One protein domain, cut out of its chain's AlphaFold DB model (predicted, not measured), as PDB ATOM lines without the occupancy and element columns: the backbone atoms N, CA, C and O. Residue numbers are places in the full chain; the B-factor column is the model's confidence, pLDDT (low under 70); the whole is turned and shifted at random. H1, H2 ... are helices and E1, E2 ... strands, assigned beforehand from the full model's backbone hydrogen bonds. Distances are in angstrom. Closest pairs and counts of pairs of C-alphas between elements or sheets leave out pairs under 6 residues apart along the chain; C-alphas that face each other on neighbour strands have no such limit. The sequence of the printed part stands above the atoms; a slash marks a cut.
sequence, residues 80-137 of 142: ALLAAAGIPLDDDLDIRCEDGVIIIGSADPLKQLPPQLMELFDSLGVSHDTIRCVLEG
ATOM      1  N   ALA A  80      31.925  30.423 110.575       90.88
ATOM      2  CA  ALA A  80      32.354  30.041 111.918       90.88
ATOM      3  C   ALA A  80      32.935  28.613 111.985       90.88
ATOM      4  O   ALA A  80      33.851  28.377 112.769       90.88
ATOM      5  N   LEU A  81      32.435  27.676 111.166       90.25
ATOM      6  CA  LEU A  81      32.960  26.308 111.100       90.25
ATOM      7  C   LEU A  81      34.288  26.254 110.344       90.25
ATOM      8  O   LEU A  81      35.210  25.593 110.812       90.25
ATOM      9  N   LEU A  82      34.415  27.002 109.242       88.88
ATOM     10  CA  LEU A  82      35.688  27.134 108.522       88.88
ATOM     11  C   LEU A  82      36.775  27.721 109.432       88.88
ATOM     12  O   LEU A  82      37.858  27.155 109.550       88.88
ATOM     13  N   ALA A  83      36.455  28.796 110.160       87.50
ATOM     14  CA  ALA A  83      37.379  29.424 111.101       87.50
ATOM     15  C   ALA A  83      37.779  28.483 112.249       87.50
ATOM     16  O   ALA A  83      38.952  28.425 112.612       87.50
ATOM     17  N   ALA A  84      36.828  27.719 112.801       87.50
ATOM     18  CA  ALA A  84      37.110  26.726 113.839       87.50
ATOM     19  C   ALA A  84      37.997  25.573 113.334       87.50
ATOM     20  O   ALA A  84      38.787  25.032 114.105       87.50
ATOM     21  N   ALA A  85      37.889  25.227 112.050       84.31
ATOM     22  CA  ALA A  85      38.733  24.240 111.382       84.31
ATOM     23  C   ALA A  85      40.081  24.809 110.893       84.31
ATOM     24  O   ALA A  85      40.917  24.053 110.408       84.31
ATOM     25  N   GLY A  86      40.310  26.122 111.011       85.06
ATOM     26  CA  GLY A  86      41.523  26.780 110.515       85.06
ATOM     27  C   GLY A  86      41.595  26.900 108.989       85.06
ATOM     28  O   GLY A  86      42.687  27.075 108.453       85.06
ATOM     29  N   ILE A  87      40.456  26.809 108.294       86.44
ATOM     30  CA  ILE A  87      40.368  26.881 106.831       86.44
ATOM     31  C   ILE A  87      40.085  28.340 106.412       86.44
ATOM     32  O   ILE A  87      39.078  28.915 106.843       86.44
ATOM     33  N   PRO A  88      40.959  28.976 105.609       86.00
ATOM     34  CA  PRO A  88      40.714  30.300 105.048       86.00
ATOM     35  C   PRO A  88      39.500  30.322 104.105       86.00
ATOM     36  O   PRO A  88      39.139  29.322 103.502       86.00
ATOM     37  N   LEU A  89      38.882  31.496 103.952       84.12
ATOM     38  CA  LEU A  89      37.713  31.688 103.077       84.12
ATOM     39  C   LEU A  89      38.000  31.473 101.582       84.12
ATOM     40  O   LEU A  89      37.066  31.223 100.832       84.12
ATOM     41  N   ASP A  90      39.258  31.627 101.179       84.62
ATOM     42  CA  ASP A  90      39.729  31.546  99.789       84.62
ATOM     43  C   ASP A  90      40.482  30.227  99.522       84.62
ATOM     44  O   ASP A  90      41.225  30.116  98.555       84.62
ATOM     45  N   ASP A  91      40.369  29.259 100.440       82.44
ATOM     46  CA  ASP A  91      40.986  27.936 100.306       82.44
ATOM     47  C   ASP A  91      40.046  26.998  99.548       82.44
ATOM     48  O   ASP A  91      38.836  26.979  99.797       82.44
ATOM     49  N   ASP A  92      40.612  26.167  98.679       86.00
ATOM     50  CA  ASP A  92      39.874  25.074  98.058       86.00
ATOM     51  C   ASP A  92      39.488  24.026  99.120       86.00
ATOM     52  O   ASP A  92      40.256  23.728 100.043       86.00
ATOM     53  N   LEU A  93      38.287  23.453  98.993       88.19
ATOM     54  CA  LEU A  93      37.755  22.465  99.935       88.19
ATOM     55  C   LEU A  93      37.823  21.050  99.355       88.19
ATOM     56  O   LEU A  93      37.299  20.789  98.274       88.19
ATOM     57  N   ASP A  94      38.391  20.124 100.124       87.44
ATOM     58  CA  ASP A  94      38.261  18.684  99.901       87.44
ATOM     59  C   ASP A  94      37.061  18.155 100.698       87.44
ATOM     60  O   ASP A  94      36.948  18.390 101.909       87.44
ATOM     61  N   ILE A  95      36.152  17.453 100.019       88.88
ATOM     62  CA  ILE A  95      34.931  16.895 100.605       88.88
ATOM     63  C   ILE A  95      34.950  15.385 100.411       88.88
ATOM     64  O   ILE A  95      34.864  14.885  99.289       88.88
ATOM     65  N   ARG A  96      34.995  14.652 101.525       87.12
ATOM     66  CA  ARG A  96      34.983  13.187 101.538       87.12
ATOM     67  C   ARG A  96      33.759  12.657 102.266       87.12
ATOM     68  O   ARG A  96      33.410  13.124 103.350       87.12
ATOM     69  N   CYS A  97      33.127  11.657 101.667       89.81
ATOM     70  CA  CYS A  97      31.991  10.951 102.246       89.81
ATOM     71  C   CYS A  97      32.469   9.604 102.784       89.81
ATOM     72  O   CYS A  97      32.867   8.737 102.010       89.81
ATOM     73  N   GLU A  98      32.409   9.440 104.100       88.56
ATOM     74  CA  GLU A  98      32.727   8.206 104.816       88.56
ATOM     75  C   GLU A  98      31.442   7.618 105.425       88.56
ATOM     76  O   GLU A  98      30.374   8.242 105.392       88.56
ATOM     77  N   ASP A  99      31.525   6.422 106.010       91.19
ATOM     78  CA  ASP A  99      30.379   5.736 106.617       91.19
ATOM     79  C   ASP A  99      29.719   6.578 107.729       91.19
ATOM     80  O   ASP A  99      30.141   6.597 108.886       91.19
ATOM     81  N   GLY A 100      28.638   7.276 107.368       87.06
ATOM     82  CA  GLY A 100      27.831   8.097 108.271       87.06
ATOM     83  C   GLY A 100      28.382   9.494 108.568       87.06
ATOM     84  O   GLY A 100      27.802  10.187 109.406       87.06
ATOM     85  N   VAL A 101      29.461   9.932 107.908       90.25
ATOM     86  CA  VAL A 101      30.094  11.240 108.144       90.25
ATOM     87  C   VAL A 101      30.565  11.881 106.839       90.25
ATOM     88  O   VAL A 101      31.088  11.215 105.952       90.25
ATOM     89  N   ILE A 102      30.419  13.205 106.756       89.00
ATOM     90  CA  ILE A 102      31.045  14.033 105.722       89.00
ATOM     91  C   ILE A 102      32.230  14.757 106.362       89.00
ATOM     92  O   ILE A 102      32.068  15.436 107.379       89.00
ATOM     93  N   ILE A 103      33.412  14.606 105.772       88.12
ATOM     94  CA  ILE A 103      34.641  15.286 106.177       88.12
ATOM     95  C   ILE A 103      34.888  16.422 105.189       88.12
ATOM     96  O   ILE A 103      34.986  16.180 103.989       88.12
ATOM     97  N   ILE A 104      34.994  17.648 105.702       90.00
ATOM     98  CA  ILE A 104      35.312  18.846 104.920       90.00
ATOM     99  C   ILE A 104      36.636  19.396 105.446       90.00
ATOM    100  O   ILE A 104      36.750  19.682 106.641       90.00
ATOM    101  N   GLY A 105      37.630  19.520 104.572       87.00
ATOM    102  CA  GLY A 105      38.969  19.998 104.912       87.00
ATOM    103  C   GLY A 105      39.568  20.890 103.830       87.00
ATOM    104  O   GLY A 105      38.993  21.049 102.759       87.00
ATOM    105  N   SER A 106      40.737  21.465 104.113       85.19
ATOM    106  CA  SER A 106      41.545  22.150 103.097       85.19
ATOM    107  C   SER A 106      42.004  21.152 102.034       85.19
ATOM    108  O   SER A 106      42.500  20.078 102.383       85.19
ATOM    109  N   ALA A 107      41.905  21.530 100.761       83.62
ATOM    110  CA  ALA A 107      42.444  20.758  99.647       83.62
ATOM    111  C   ALA A 107      43.978  20.819  99.564       83.62
ATOM    112  O   ALA A 107      44.574  19.943  98.947       83.62
ATOM    113  N   ASP A 108      44.632  21.798 100.210       81.44
ATOM    114  CA  ASP A 108      46.099  21.864 100.260       81.44
ATOM    115  C   ASP A 108      46.672  20.637 101.003       81.44
ATOM    116  O   ASP A 108      46.502  20.526 102.228       81.44
ATOM    117  N   PRO A 109      47.382  19.729 100.305       75.19
ATOM    118  CA  PRO A 109      47.888  18.492 100.890       75.19
ATOM    119  C   PRO A 109      48.920  18.750 101.994       75.19
ATOM    120  O   PRO A 109      49.059  17.944 102.917       75.19
ATOM    121  N   LEU A 110      49.609  19.896 101.962       77.88
ATOM    122  CA  LEU A 110      50.560  20.271 103.010       77.88
ATOM    123  C   LEU A 110      49.861  20.614 104.329       77.88
ATOM    124  O   LEU A 110      50.412  20.351 105.395       77.88
ATOM    125  N   LYS A 111      48.638  21.152 104.282       75.12
ATOM    126  CA  LYS A 111      47.845  21.452 105.487       75.12
ATOM    127  C   LYS A 111      47.152  20.215 106.059       75.12
ATOM    128  O   LYS A 111      46.767  20.222 107.225       75.12
ATOM    129  N   GLN A 112      46.997  19.158 105.260       75.19
ATOM    130  CA  GLN A 112      46.471  17.871 105.721       75.19
ATOM    131  C   GLN A 112      47.519  17.039 106.476       75.19
ATOM    132  O   GLN A 112      47.169  16.121 107.224       75.19
ATOM    133  N   LEU A 113      48.808  17.347 106.303       80.94
ATOM    134  CA  LEU A 113      49.894  16.642 106.970       80.94
ATOM    135  C   LEU A 113      49.951  16.977 108.471       80.94
ATOM    136  O   LEU A 113      49.913  18.148 108.857       80.94
ATOM    137  N   PRO A 114      50.122  15.972 109.352       83.00
ATOM    138  CA  PRO A 114      50.380  16.221 110.761       83.00
ATOM    139  C   PRO A 114      51.667  17.044 110.949       83.00
ATOM    140  O   PRO A 114      52.677  16.736 110.310       83.00
ATOM    141  N   PRO A 115      51.704  18.004 111.892       81.44
ATOM    142  CA  PRO A 115      52.875  18.862 112.106       81.44
ATOM    143  C   PRO A 115      54.140  18.067 112.456       81.44
ATOM    144  O   PRO A 115      55.236  18.424 112.047       81.44
ATOM    145  N   GLN A 116      53.981  16.927 113.132       85.00
ATOM    146  CA  GLN A 116      55.074  16.004 113.456       85.00
ATOM    147  C   GLN A 116      55.746  15.435 112.199       85.00
ATOM    148  O   GLN A 116      56.951  15.221 112.176       85.00
ATOM    149  N   LEU A 117      54.963  15.173 111.151       85.50
ATOM    150  CA  LEU A 117      55.465  14.653 109.885       85.50
ATOM    151  C   LEU A 117      56.171  15.766 109.101       85.50
ATOM    152  O   LEU A 117      57.200  15.522 108.474       85.50
ATOM    153  N   MET A 118      55.680  17.001 109.232       83.62
ATOM    154  CA  MET A 118      56.316  18.178 108.651       83.62
ATOM    155  C   MET A 118      57.705  18.442 109.251       83.62
ATOM    156  O   MET A 118      58.681  18.579 108.518       83.62
ATOM    157  N   GLU A 119      57.825  18.393 110.581       86.25
ATOM    158  CA  GLU A 119      59.112  18.528 111.282       86.25
ATOM    159  C   GLU A 119      60.119  17.441 110.875       86.25
ATOM    160  O   GLU A 119      61.320  17.701 110.765       86.25
ATOM    161  N   LEU A 120      59.643  16.218 110.621       89.00
ATOM    162  CA  LEU A 120      60.491  15.133 110.128       89.00
ATOM    163  C   LEU A 120      61.021  15.426 108.723       89.00
ATOM    164  O   LEU A 120      62.205  15.206 108.471       89.00
ATOM    165  N   PHE A 121      60.183  15.932 107.819       88.12
ATOM    166  CA  PHE A 121      60.619  16.305 106.475       88.12
ATOM    167  C   PHE A 121      61.616  17.465 106.484       88.12
ATOM    168  O   PHE A 121      62.630  17.388 105.786       88.12
ATOM    169  N   ASP A 122      61.388  18.471 107.329       86.88
ATOM    170  CA  ASP A 122      62.325  19.578 107.527       86.88
ATOM    171  C   ASP A 122      63.673  19.059 108.061       86.88
ATOM    172  O   ASP A 122      64.735  19.432 107.558       86.88
ATOM    173  N   SER A 123      63.654  18.124 109.021       89.69
ATOM    174  CA  SER A 123      64.864  17.475 109.545       89.69
ATOM    175  C   SER A 123      65.579  16.597 108.513       89.69
ATOM    176  O   SER A 123      66.790  16.397 108.623       89.69
ATOM    177  N   LEU A 124      64.849  16.037 107.549       88.06
ATOM    178  CA  LEU A 124      65.390  15.241 106.446       88.06
ATOM    179  C   LEU A 124      65.877  16.116 105.278       88.06
ATOM    180  O   LEU A 124      66.505  15.596 104.357       88.06
ATOM    181  N   GLY A 125      65.625  17.428 105.320       86.56
ATOM    182  CA  GLY A 125      65.999  18.372 104.268       86.56
ATOM    183  C   GLY A 125      65.155  18.247 102.997       86.56
ATOM    184  O   GLY A 125      65.624  18.612 101.919       86.56
ATOM    185  N   VAL A 126      63.937  17.710 103.099       86.56
ATOM    186  CA  VAL A 126      63.013  17.589 101.966       86.56
ATOM    187  C   VAL A 126      62.280  18.918 101.785       86.56
ATOM    188  O   VAL A 126      61.706  19.446 102.733       86.56
ATOM    189  N   SER A 127      62.292  19.474 100.572       84.44
ATOM    190  CA  SER A 127      61.581  20.725 100.300       84.44
ATOM    191  C   SER A 127      60.065  20.516 100.274       84.44
ATOM    192  O   SER A 127      59.565  19.464  99.867       84.44
ATOM    193  N   HIS A 128      59.319  21.549 100.669       82.69
ATOM    194  CA  HIS A 128      57.852  21.517 100.684       82.69
ATOM    195  C   HIS A 128      57.267  21.324  99.277       82.69
ATOM    196  O   HIS A 128      56.252  20.649  99.128       82.69
ATOM    197  N   ASP A 129      57.952  21.817  98.240       81.88
ATOM    198  CA  ASP A 129      57.571  21.605  96.837       81.88
ATOM    199  C   ASP A 129      57.697  20.139  96.405       81.88
ATOM    200  O   ASP A 129      56.818  19.619  95.721       81.88
ATOM    201  N   THR A 130      58.755  19.437  96.833       82.62
ATOM    202  CA  THR A 130      58.908  18.001  96.551       82.62
ATOM    203  C   THR A 130      57.804  17.193  97.224       82.62
ATOM    204  O   THR A 130      57.259  16.271  96.622       82.62
ATOM    205  N   ILE A 131      57.435  17.554  98.451       83.81
ATOM    206  CA  ILE A 131      56.379  16.875  99.212       83.81
ATOM    207  C   ILE A 131      55.027  17.090  98.543       83.81
ATOM    208  O   ILE A 131      54.296  16.126  98.333       83.81
ATOM    209  N   ARG A 132      54.729  18.331  98.145       82.19
ATOM    210  CA  ARG A 132      53.522  18.660  97.388       82.19
ATOM    211  C   ARG A 132      53.446  17.856  96.088       82.19
ATOM    212  O   ARG A 132      52.457  17.166  95.883       82.19
ATOM    213  N   CYS A 133      54.511  17.855  95.280       80.56
ATOM    214  CA  CYS A 133      54.573  17.071  94.040       80.56
ATOM    215  C   CYS A 133      54.270  15.585  94.263       80.56
ATOM    216  O   CYS A 133      53.534  14.985  93.488       80.56
ATOM    217  N   VAL A 134      54.824  14.978  95.315       82.38
ATOM    218  CA  VAL A 134      54.597  13.556  95.616       82.38
ATOM    219  C   VAL A 134      53.160  13.299  96.080       82.38
ATOM    220  O   VAL A 134      52.575  12.286  95.700       82.38
ATOM    221  N   LEU A 135      52.578  14.198  96.876       78.88
ATOM    222  CA  LEU A 135      51.207  14.062  97.377       78.88
ATOM    223  C   LEU A 135      50.149  14.304  96.295       78.88
ATOM    224  O   LEU A 135      49.088  13.691  96.342       78.88
ATOM    225  N   GLU A 136      50.450  15.148  95.309       76.06
ATOM    226  CA  GLU A 136      49.570  15.450  94.171       76.06
ATOM    227  C   GLU A 136      49.641  14.398  93.045       76.06
ATOM    228  O   GLU A 136      48.939  14.525  92.045       76.06
ATOM    229  N   GLY A 137      50.434  13.332  93.213       67.19
ATOM    230  CA  GLY A 137      50.480  12.192  92.287       67.19
ATOM    231  C   GLY A 137      51.827  11.945  91.609       67.19
ATOM    232  O   GLY A 137      51.948  10.973  90.871       67.19
TER     233      GLY A 137
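AT A GLANCE: This is residues 80 to 137 of the 142 residues of an uncharacterized protein of Muricomes intestini (UniProt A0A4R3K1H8). A two-stranded hairpin, E1 and E2, and the short helix H1 make one end of a loose, elongated domain; at the other end H3 and H4 form an open turn, in which the chain folds back toward H2, near the middle. The hairpin's tip, within residues 97 to 102, sticks out. The printed part has 58 residues, in the order H1, E1, E2, H2, H3, H4; the sheet E1 - E2 is antiparallel, and the class is mixed, helices and strands. The whole is loose, with a radius of gyration of the C-alphas of 13.4 A and spans of 37 by 24 by 20 A.

HOW THE PARTS SIT: E1, residues 93 to 98, and E2, residues 101 to 106, are a hairpin, antiparallel at 158 degrees. N 94 and O 105 are within hydrogen-bond range at 2.9 A, as are N 103 and O 96 at 2.8 A. H2, residues 109 to 112, touches H4, residues 128 to 135; their closest C-alphas, of Leu 110 and Arg 132, are 6.6 A apart. H3, residues 115 to 124, is near H4, with 5 pairs of C-alphas within 10 A, and only just apart from H2, at 8.3 A. H1, residues 80 to 84, is apart from E2, H2, H3 and H4. Every O i to N i+4 pair is within hydrogen-bond range in H1, H3 and H4; H2 is too short for such a pair.

IN THESE COORDINATES: E1 is 15.9 A long and E2 16.6 A; H3 is 14.2 A and H4 10.5 A. H1 begins at C-alpha 80 (32.354, 30.041, 111.918), E1 at C-alpha 93 (37.755, 22.465, 99.935), and H4 ends at C-alpha 135 (51.207, 14.062, 97.377).

THE WHOLE: The C-alphas of Gly 100 and Gly 125, the two farthest apart, are 39.7 A apart. The printed part has no cut and no long link. Mean pLDDT of the printed part is 84.7; residue 137 is under 70.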